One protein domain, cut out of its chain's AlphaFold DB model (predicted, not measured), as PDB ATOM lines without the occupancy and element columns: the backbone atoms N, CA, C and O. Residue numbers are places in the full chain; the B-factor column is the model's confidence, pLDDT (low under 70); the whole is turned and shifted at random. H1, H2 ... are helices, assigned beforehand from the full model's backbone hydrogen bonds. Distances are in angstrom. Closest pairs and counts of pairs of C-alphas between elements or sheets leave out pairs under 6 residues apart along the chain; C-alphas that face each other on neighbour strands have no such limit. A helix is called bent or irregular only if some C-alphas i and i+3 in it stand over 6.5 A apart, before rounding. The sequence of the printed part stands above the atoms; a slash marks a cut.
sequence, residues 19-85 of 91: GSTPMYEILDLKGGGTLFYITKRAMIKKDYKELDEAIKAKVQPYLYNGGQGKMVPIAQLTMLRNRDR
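AT A GLANCE: This is residues 19 to 85 of the 91 residues of an uncharacterized protein of Tigriopus californicus (UniProt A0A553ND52). Picture a helical hairpin, the longest helix H3 with H2 side by side in opposite directions, with the short helix H1 just before the start of H2 and, past the other end of H3, a fourth helix H4 held away from the hairpin on a long link. Residues 73 to 85, of which 74 to 84 belong to H4, stick out free of the rest. The printed part has 67 residues with four named helices, H1, H2, H3 and H4 in that order along the chain, and no named strand; the class is all helix. The whole is loose, with a radius of gyration of the C-alphas of 15.3 A, and the C-alphas span 41 by 29 by 25 A.

HOW THE PARTS SIT: Look first at H3, residues 49 to 62, which touches H2, residues 34 to 45, with its residues 50 to 55 alone. Their closest C-alphas, those of Ile 38 and Leu 51, are 6.1 A apart. The two form a hairpin: they run opposite ways at a shallow tilt of 20 degrees. Next find H1, residues 22 to 26, which only just touches H2, with 3 pairs of C-alphas within 8 A, and only at the corner by their link. The closest C-alphas there are those of Ile 26 and Thr 34, 5.1 A apart, and H2 takes part with residues 34 to 35 alone. H1 and H3 are close but not clearly touching; their closest C-alphas, those of Ile 26 and Lys 58, are 7.8 A apart. H4, residues 74 to 84, is apart from H1, H2 and H3. In H1, H2 and H4 each backbone O i to N i+4 pair is within hydrogen-bond range, and in H3 7 of 10 are.

IN THESE COORDINATES: Find C-alpha 49 at (82.892, 185.027, 173.330); from there H3 runs 20.6 A to C-alpha 62 at (102.652, 186.358, 179.105). H3 is irregular, but only just: C-alphas 58 and 61 are 6.8 A apart, and its line is a rough one. H2 runs 16.9 A from C-alpha 34 to C-alpha 45, and H1 runs 6.6 A from C-alpha 22 to C-alpha 26. H4 runs 15.8 A from C-alpha 74 to C-alpha 84, which you find at (110.513, 172.905, 194.854).

THE WHOLE: The two C-alphas farthest apart, those of Lys 45 and Arg 83, are 42.6 A apart. The printed part has no cut from residue 19 to residue 85. The link from H3 to H4, with 11 residues between them, is long; H2 to H3 is tight and H1 to H2 is short. The mean pLDDT of the printed part is 79.4, and it is under 70 at residues 19 to 21, 29 to 32 and 66 to 67 of this model.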
ATOM      1  N   GLY A  19     106.445 200.779 188.894       46.75
ATOM      2  CA  GLY A  19     106.391 200.856 187.437       46.75
ATOM      3  C   GLY A  19     105.223 199.977 187.015       46.75
ATOM      4  O   GLY A  19     105.243 198.790 187.352       46.75
ATOM      5  N   SER A  20     104.175 200.577 186.432       53.25
ATOM      6  CA  SER A  20     102.880 199.918 186.261       53.25
ATOM      7  C   SER A  20     103.118 198.571 185.598       53.25
ATOM      8  O   SER A  20     103.543 198.464 184.448       53.25
ATOM      9  N   THR A  21     103.029 197.508 186.397       64.06
ATOM     10  CA  THR A  21     103.329 196.187 185.876       64.06
ATOM     11  C   THR A  21     102.078 195.850 185.092       64.06
ATOM     12  O   THR A  21     101.017 195.734 185.708       64.06
ATOM     13  N   PRO A  22     102.148 195.718 183.759       71.69
ATOM     14  CA  PRO A  22     100.951 195.621 182.923       71.69
ATOM     15  C   PRO A  22     100.079 194.409 183.304       71.69
ATOM     16  O   PRO A  22      98.881 194.376 183.044       71.69
ATOM     17  N   MET A  23     100.653 193.441 184.028       71.38
ATOM     18  CA  MET A  23      99.949 192.325 184.656       71.38
ATOM     19  C   MET A  23      98.912 192.752 185.713       71.38
ATOM     20  O   MET A  23      97.820 192.188 185.738       71.38
ATOM     21  N   TYR A  24      99.210 193.743 186.563       72.12
ATOM     22  CA  TYR A  24      98.286 194.220 187.605       72.12
ATOM     23  C   TYR A  24      97.130 195.049 187.032       72.12
ATOM     24  O   TYR A  24      96.053 195.081 187.616       72.12
ATOM     25  N   GLU A  25      97.304 195.659 185.859       74.44
ATOM     26  CA  GLU A  25      96.214 196.333 185.137       74.44
ATOM     27  C   GLU A  25      95.218 195.319 184.536       74.44
ATOM     28  O   GLU A  25      94.003 195.552 184.458       74.44
ATOM     29  N   ILE A  26      95.719 194.146 184.132       78.00
ATOM     30  CA  ILE A  26      94.889 193.049 183.614       78.00
ATOM     31  C   ILE A  26      94.202 192.312 184.773       78.00
ATOM     32  O   ILE A  26      93.000 192.026 184.694       78.00
ATOM     33  N   LEU A  27      94.958 192.030 185.838       71.88
ATOM     34  CA  LEU A  27      94.574 191.222 186.993       71.88
ATOM     35  C   LEU A  27      94.910 191.962 188.295       71.88
ATOM     36  O   LEU A  27      95.863 191.625 188.996       71.88
ATOM     37  N   ASP A  28      94.114 192.970 188.640       74.75
ATOM     38  CA  ASP A  28      94.190 193.559 189.973       74.75
ATOM     39  C   ASP A  28      93.586 192.585 190.995       74.75
ATOM     40  O   ASP A  28      92.417 192.195 190.902       74.75
ATOM     41  N   LEU A  29      94.388 192.220 191.997       59.28
ATOM     42  CA  LEU A  29      94.006 191.338 193.101       59.28
ATOM     43  C   LEU A  29      92.871 191.923 193.954       59.28
ATOM     44  O   LEU A  29      92.164 191.170 194.623       59.28
ATOM     45  N   LYS A  30      92.671 193.247 193.922       68.19
ATOM     46  CA  LYS A  30      91.573 193.934 194.623       68.19
ATOM     47  C   LYS A  30      90.286 194.029 193.794       68.19
ATOM     48  O   LYS A  30      89.292 194.570 194.276       68.19
ATOM     49  N   GLY A  31      90.267 193.461 192.586       58.88
ATOM     50  CA  GLY A  31      89.067 193.356 191.753       58.88
ATOM     51  C   GLY A  31      88.858 194.499 190.756       58.88
ATOM     52  O   GLY A  31      87.778 194.576 190.169       58.88
ATOM     53  N   GLY A  32      89.856 195.360 190.529       69.88
ATOM     54  CA  GLY A  32      89.833 196.408 189.498       69.88
ATOM     55  C   GLY A  32      90.316 195.968 188.107       69.88
ATOM     56  O   GLY A  32      90.352 196.777 187.186       69.88
ATOM     57  N   GLY A  33      90.701 194.700 187.936       78.81
ATOM     58  CA  GLY A  33      91.331 194.220 186.708       78.81
ATOM     59  C   GLY A  33      90.371 194.203 185.522       78.81
ATOM     60  O   GLY A  33      89.209 193.797 185.644       78.81
ATOM     61  N   THR A  34      90.868 194.568 184.338       83.00
ATOM     62  CA  THR A  34      90.041 194.603 183.118       83.00
ATOM     63  C   THR A  34      89.415 193.236 182.813       83.00
ATOM     64  O   THR A  34      88.262 193.153 182.383       83.00
ATOM     65  N   LEU A  35      90.144 192.144 183.075       84.56
ATOM     66  CA  LEU A  35      89.642 190.792 182.828       84.56
ATOM     67  C   LEU A  35      88.523 190.401 183.801       84.56
ATOM     68  O   LEU A  35      87.580 189.708 183.418       84.56
ATOM     69  N   PHE A  36      88.586 190.884 185.042       85.31
ATOM     70  CA  PHE A  36      87.561 190.623 186.046       85.31
ATOM     71  C   PHE A  36      86.235 191.296 185.684       85.31
ATOM     72  O   PHE A  36      85.176 190.674 185.801       85.31
ATOM     73  N   TYR A  37      86.283 192.528 185.172       86.06
ATOM     74  CA  TYR A  37      85.091 193.225 184.687       86.06
ATOM     75  C   TYR A  37      84.425 192.485 183.517       86.06
ATOM     76  O   TYR A  37      83.217 192.233 183.550       86.06
ATOM     77  N   ILE A  38      85.214 192.072 182.517       86.62
ATOM     78  CA  ILE A  38      84.711 191.317 181.357       86.62
ATOM     79  C   ILE A  38      84.125 189.976 181.814       86.62
ATOM     80  O   ILE A  38      83.021 189.623 181.407       86.62
ATOM     81  N   THR A  39      84.800 189.280 182.733       86.69
ATOM     82  CA  THR A  39      84.314 188.019 183.314       86.69
ATOM     83  C   THR A  39      82.976 188.197 184.028       86.69
ATOM     84  O   THR A  39      82.041 187.439 183.777       86.69
ATOM     85  N   LYS A  40      82.837 189.223 184.879       88.00
ATOM     86  CA  LYS A  40      81.568 189.518 185.563       88.00
ATOM     87  C   LYS A  40      80.434 189.769 184.573       88.00
ATOM     88  O   LYS A  40      79.335 189.243 184.750       88.00
ATOM     89  N   ARG A  41      80.693 190.542 183.515       86.56
ATOM     90  CA  ARG A  41      79.695 190.822 182.475       86.56
ATOM     91  C   ARG A  41      79.318 189.563 181.692       86.56
ATOM     92  O   ARG A  41      78.130 189.347 181.447       86.56
ATOM     93  N   ALA A  42      80.303 188.735 181.350       89.94
ATOM     94  CA  ALA A  42      80.103 187.459 180.673       89.94
ATOM     95  C   ALA A  42      79.259 186.492 181.520       89.94
ATOM     96  O   ALA A  42      78.313 185.900 181.011       89.94
ATOM     97  N   MET A  43      79.517 186.409 182.830       88.81
ATOM     98  CA  MET A  43      78.740 185.576 183.759       88.81
ATOM     99  C   MET A  43      77.267 185.995 183.848       88.81
ATOM    100  O   MET A  43      76.389 185.135 183.862       88.81
ATOM    101  N   ILE A  44      76.983 187.302 183.874       91.19
ATOM    102  CA  ILE A  44      75.604 187.819 183.914       91.19
ATOM    103  C   ILE A  44      74.877 187.538 182.593       91.19
ATOM    104  O   ILE A  44      73.737 187.077 182.599       91.19
ATOM    105  N   LYS A  45      75.533 187.805 181.458       90.50
ATOM    106  CA  LYS A  45      74.945 187.627 180.119       90.50
ATOM    107  C   LYS A  45      74.941 186.172 179.634       90.50
ATOM    108  O   LYS A  45      74.253 185.873 178.665       90.50
ATOM    109  N   LYS A  46      75.702 185.287 180.290       89.44
ATOM    110  CA  LYS A  46      76.022 183.916 179.855       89.44
ATOM    111  C   LYS A  46      76.657 183.832 178.457       89.44
ATOM    112  O   LYS A  46      76.590 182.786 177.819       89.44
ATOM    113  N   ASP A  47      77.289 184.910 178.000       90.12
ATOM    114  CA  ASP A  47      78.039 184.959 176.744       90.12
ATOM    115  C   ASP A  47      79.518 185.190 177.049       90.12
ATOM    116  O   ASP A  47      79.888 186.191 177.666       90.12
ATOM    117  N   TYR A  48      80.353 184.244 176.628       90.38
ATOM    118  CA  TYR A  48      81.780 184.194 176.938       90.38
ATOM    119  C   TYR A  48      82.669 184.482 175.727       90.38
ATOM    120  O   TYR A  48      83.889 184.483 175.870       90.38
ATOM    121  N   LYS A  49      82.098 184.774 174.549       91.56
ATOM    122  CA  LYS A  49      82.892 185.027 173.330       91.56
ATOM    123  C   LYS A  49      83.874 186.182 173.505       91.56
ATOM    124  O   LYS A  49      85.057 186.047 173.216       91.56
ATOM    125  N   GLU A  50      83.388 187.288 174.056       88.75
ATOM    126  CA  GLU A  50      84.211 188.472 174.312       88.75
ATOM    127  C   GLU A  50      85.307 188.203 175.355       88.75
ATOM    128  O   GLU A  50      86.416 188.727 175.256       88.75
ATOM    129  N   LEU A  51      85.016 187.361 176.353       88.06
ATOM    130  CA  LEU A  51      86.004 186.959 177.348       88.06
ATOM    131  C   LEU A  51      87.122 186.133 176.701       88.06
ATOM    132  O   LEU A  51      88.295 186.418 176.935       88.06
ATOM    133  N   ASP A  52      86.774 185.161 175.860       87.75
ATOM    134  CA  ASP A  52      87.744 184.318 175.157       87.75
ATOM    135  C   ASP A  52      88.647 185.127 174.219       87.75
ATOM    136  O   ASP A  52      89.862 184.907 174.174       87.75
ATOM    137  N   GLU A  53      88.079 186.085 173.486       90.88
ATOM    138  CA  GLU A  53      88.841 186.998 172.628       90.88
ATOM    139  C   GLU A  53      89.789 187.880 173.449       90.88
ATOM    140  O   GLU A  53      90.975 187.997 173.122       90.88
ATOM    141  N   ALA A  54      89.306 188.434 174.565       87.38
ATOM    142  CA  ALA A  54      90.122 189.242 175.463       87.38
ATOM    143  C   ALA A  54      91.272 188.438 176.091       87.38
ATOM    144  O   ALA A  54      92.382 188.962 176.212       87.38
ATOM    145  N   ILE A  55      91.038 187.174 176.462       86.69
ATOM    146  CA  ILE A  55      92.075 186.279 176.998       86.69
ATOM    147  C   ILE A  55      93.143 186.021 175.938       86.69
ATOM    148  O   ILE A  55      94.328 186.216 176.212       86.69
ATOM    149  N   LYS A  56      92.747 185.635 174.721       85.75
ATOM    150  CA  LYS A  56      93.699 185.368 173.633       85.75
ATOM    151  C   LYS A  56      94.554 186.594 173.323       85.75
ATOM    152  O   LYS A  56      95.766 186.466 173.230       85.75
ATOM    153  N   ALA A  57      93.960 187.783 173.256       84.94
ATOM    154  CA  ALA A  57      94.703 189.000 172.940       84.94
ATOM    155  C   ALA A  57      95.624 189.467 174.084       84.94
ATOM    156  O   ALA A  57      96.775 189.829 173.846       84.94
ATOM    157  N   LYS A  58      95.126 189.485 175.328       83.69
ATOM    158  CA  LYS A  58      95.842 190.111 176.455       83.69
ATOM    159  C   LYS A  58      96.769 189.162 177.206       83.69
ATOM    160  O   LYS A  58      97.742 189.627 177.790       83.69
ATOM    161  N   VAL A  59      96.476 187.862 177.226       83.00
ATOM    162  CA  VAL A  59      97.234 186.878 178.023       83.00
ATOM    163  C   VAL A  59      98.340 186.216 177.205       83.00
ATOM    164  O   VAL A  59      99.373 185.865 177.770       83.00
ATOM    165  N   GLN A  60      98.180 186.095 175.883       81.56
ATOM    166  CA  GLN A  60      99.170 185.463 175.003       81.56
ATOM    167  C   GLN A  60     100.608 186.002 175.173       81.56
ATOM    168  O   GLN A  60     101.509 185.166 175.271       81.56
ATOM    169  N   PRO A  61     100.843 187.323 175.336       82.25
ATOM    170  CA  PRO A  61     102.181 187.878 175.580       82.25
ATOM    171  C   PRO A  61     102.854 187.434 176.886       82.25
ATOM    172  O   PRO A  61     104.047 187.648 177.052       82.25
ATOM    173  N   TYR A  62     102.119 186.835 177.822       79.19
ATOM    174  CA  TYR A  62     102.652 186.358 179.105       79.19
ATOM    175  C   TYR A  62     102.877 184.838 179.125       79.19
ATOM    176  O   TYR A  62     103.316 184.288 180.136       79.19
ATOM    177  N   LEU A  63     102.570 184.139 178.026       79.88
ATOM    178  CA  LEU A  63     102.718 182.688 177.923       79.88
ATOM    179  C   LEU A  63     104.126 182.276 177.476       79.88
ATOM    180  O   LEU A  63     104.805 182.976 176.725       79.88
ATOM    181  N   TYR A  64     104.544 181.070 177.864       73.12
ATOM    182  CA  TYR A  64     105.762 180.459 177.328       73.12
ATOM    183  C   TYR A  64     105.635 180.263 175.815       73.12
ATOM    184  O   TYR A  64     104.698 179.627 175.342       73.12
ATOM    185  N   ASN A  65     106.579 180.839 175.066       73.25
ATOM    186  CA  ASN A  65     106.545 180.920 173.603       73.25
ATOM    187  C   ASN A  65     105.266 181.571 173.013       73.25
ATOM    188  O   ASN A  65     104.868 181.281 171.891       73.25
ATOM    189  N   GLY A  66     104.648 182.474 173.781       64.56
ATOM    190  CA  GLY A  66     103.744 183.542 173.327       64.56
ATOM    191  C   GLY A  66     104.170 184.928 173.838       64.56
ATOM    192  O   GLY A  66     103.719 185.931 173.298       64.56
ATOM    193  N   GLY A  67     105.110 184.950 174.796       61.81
ATOM    194  CA  GLY A  67     106.043 186.005 175.213       61.81
ATOM    195  C   GLY A  67     107.444 185.404 175.406       61.81
ATOM    196  O   GLY A  67     107.913 185.210 176.521       61.81
ATOM    197  N   GLN A  68     108.031 185.005 174.278       70.31
ATOM    198  CA  GLN A  68     109.122 184.051 173.986       70.31
ATOM    199  C   GLN A  68     110.221 183.747 175.039       70.31
ATOM    200  O   GLN A  68     111.413 183.907 174.791       70.31
ATOM    201  N   GLY A  69     109.844 183.168 176.182       70.50
ATOM    202  CA  GLY A  69     110.746 182.346 177.002       70.50
ATOM    203  C   GLY A  69     111.222 181.065 176.285       70.50
ATOM    204  O   GLY A  69     110.789 180.754 175.176       70.50
ATOM    205  N   LYS A  70     112.105 180.282 176.926       76.19
ATOM    206  CA  LYS A  70     112.612 179.014 176.359       76.19
ATOM    207  C   LYS A  70     111.463 178.051 176.032       76.19
ATOM    208  O   LYS A  70     110.550 177.877 176.839       76.19
ATOM    209  N   MET A  71     111.552 177.366 174.890       80.25
ATOM    210  CA  MET A  71     110.698 176.213 174.610       80.25
ATOM    211  C   MET A  71     111.104 175.063 175.528       80.25
ATOM    212  O   MET A  71     112.157 174.453 175.353       80.25
ATOM    213  N   VAL A  72     110.278 174.803 176.538       81.06
ATOM    214  CA  VAL A  72     110.519 173.770 177.544       81.06
ATOM    215  C   VAL A  72     109.386 172.746 177.475       81.06
ATOM    216  O   VAL A  72     108.217 173.137 177.497       81.06
ATOM    217  N   PRO A  73     109.688 171.437 177.422       85.50
ATOM    218  CA  PRO A  73     108.672 170.405 177.554       85.50
ATOM    219  C   PRO A  73     107.915 170.541 178.879       85.50
ATOM    220  O   PRO A  73     108.522 170.682 179.941       85.50
ATOM    221  N   ILE A  74     106.588 170.409 178.843       82.25
ATOM    222  CA  ILE A  74     105.720 170.530 180.033       82.25
ATOM    223  C   ILE A  74     106.158 169.578 181.163       82.25
ATOM    224  O   ILE A  74     106.087 169.925 182.346       82.25
ATOM    225  N   ALA A  75     106.676 168.398 180.810       85.94
ATOM    226  CA  ALA A  75     107.217 167.434 181.764       85.94
ATOM    227  C   ALA A  75     108.339 168.031 182.635       85.94
ATOM    228  O   ALA A  75     108.344 167.838 183.849       85.94
ATOM    229  N   GLN A  76     109.241 168.822 182.046       84.88
ATOM    230  CA  GLN A  76     110.346 169.452 182.775       84.88
ATOM    231  C   GLN A  76     109.842 170.540 183.730       84.88
ATOM    232  O   GLN A  76     110.285 170.599 184.876       84.88
ATOM    233  N   LEU A  77     108.859 171.344 183.307       82.12
ATOM    234  CA  LEU A  77     108.216 172.342 184.175       82.12
ATOM    235  C   LEU A  77     107.536 171.683 185.382       82.12
ATOM    236  O   LEU A  77     107.630 172.170 186.509       82.12
ATOM    237  N   THR A  78     106.887 170.541 185.153       82.94
ATOM    238  CA  THR A  78     106.203 169.777 186.203       82.94
ATOM    239  C   THR A  78     107.196 169.210 187.215       82.94
ATOM    240  O   THR A  78     106.972 169.310 188.421       82.94
ATOM    241  N   MET A  79     108.320 168.661 186.744       84.19
ATOM    242  CA  MET A  79     109.382 168.144 187.611       84.19
ATOM    243  C   MET A  79     110.037 169.249 188.447       84.19
ATOM    244  O   MET A  79     110.205 169.058 189.649       84.19
ATOM    245  N   LEU A  80     110.351 170.404 187.847       83.06
ATOM    246  CA  LEU A  80     110.894 171.568 188.561       83.06
ATOM    247  C   LEU A  80     109.945 172.024 189.675       83.06
ATOM    248  O   LEU A  80     110.338 172.097 190.836       83.06
ATOM    249  N   ARG A  81     108.660 172.209 189.353       82.50
ATOM    250  CA  ARG A  81     107.641 172.588 190.342       82.50
ATOM    251  C   ARG A  81     107.515 171.562 191.475       82.50
ATOM    252  O   ARG A  81     107.336 171.935 192.630       82.50
ATOM    253  N   ASN A  82     107.559 170.270 191.148       82.19
ATOM    254  CA  ASN A  82     107.437 169.200 192.139       82.19
ATOM    255  C   ASN A  82     108.689 169.064 193.014       82.19
ATOM    256  O   ASN A  82     108.566 168.665 194.168       82.19
ATOM    257  N   ARG A  83     109.868 169.411 192.487       77.94
ATOM    258  CA  ARG A  83     111.126 169.461 193.240       77.94
ATOM    259  C   ARG A  83     111.116 170.570 194.294       77.94
ATOM    260  O   ARG A  83     111.571 170.322 195.406       77.94
ATOM    261  N   ASP A  84     110.576 171.740 193.955       70.12
ATOM    262  CA  ASP A  84     110.513 172.905 194.854       70.12
ATOM    263  C   ASP A  84     109.369 172.820 195.878       70.12
ATOM    264  O   ASP A  84     109.350 173.550 196.871       70.12
ATOM    265  N   ARG A  85     108.406 171.912 195.681       73.50
ATOM    266  CA  ARG A  85     107.397 171.617 196.704       73.50
ATOM    267  C   ARG A  85     108.047 170.881 197.874       73.50
ATOM    268  O   ARG A  85     108.581 169.785 197.716       73.50
TER     269      ARG A  85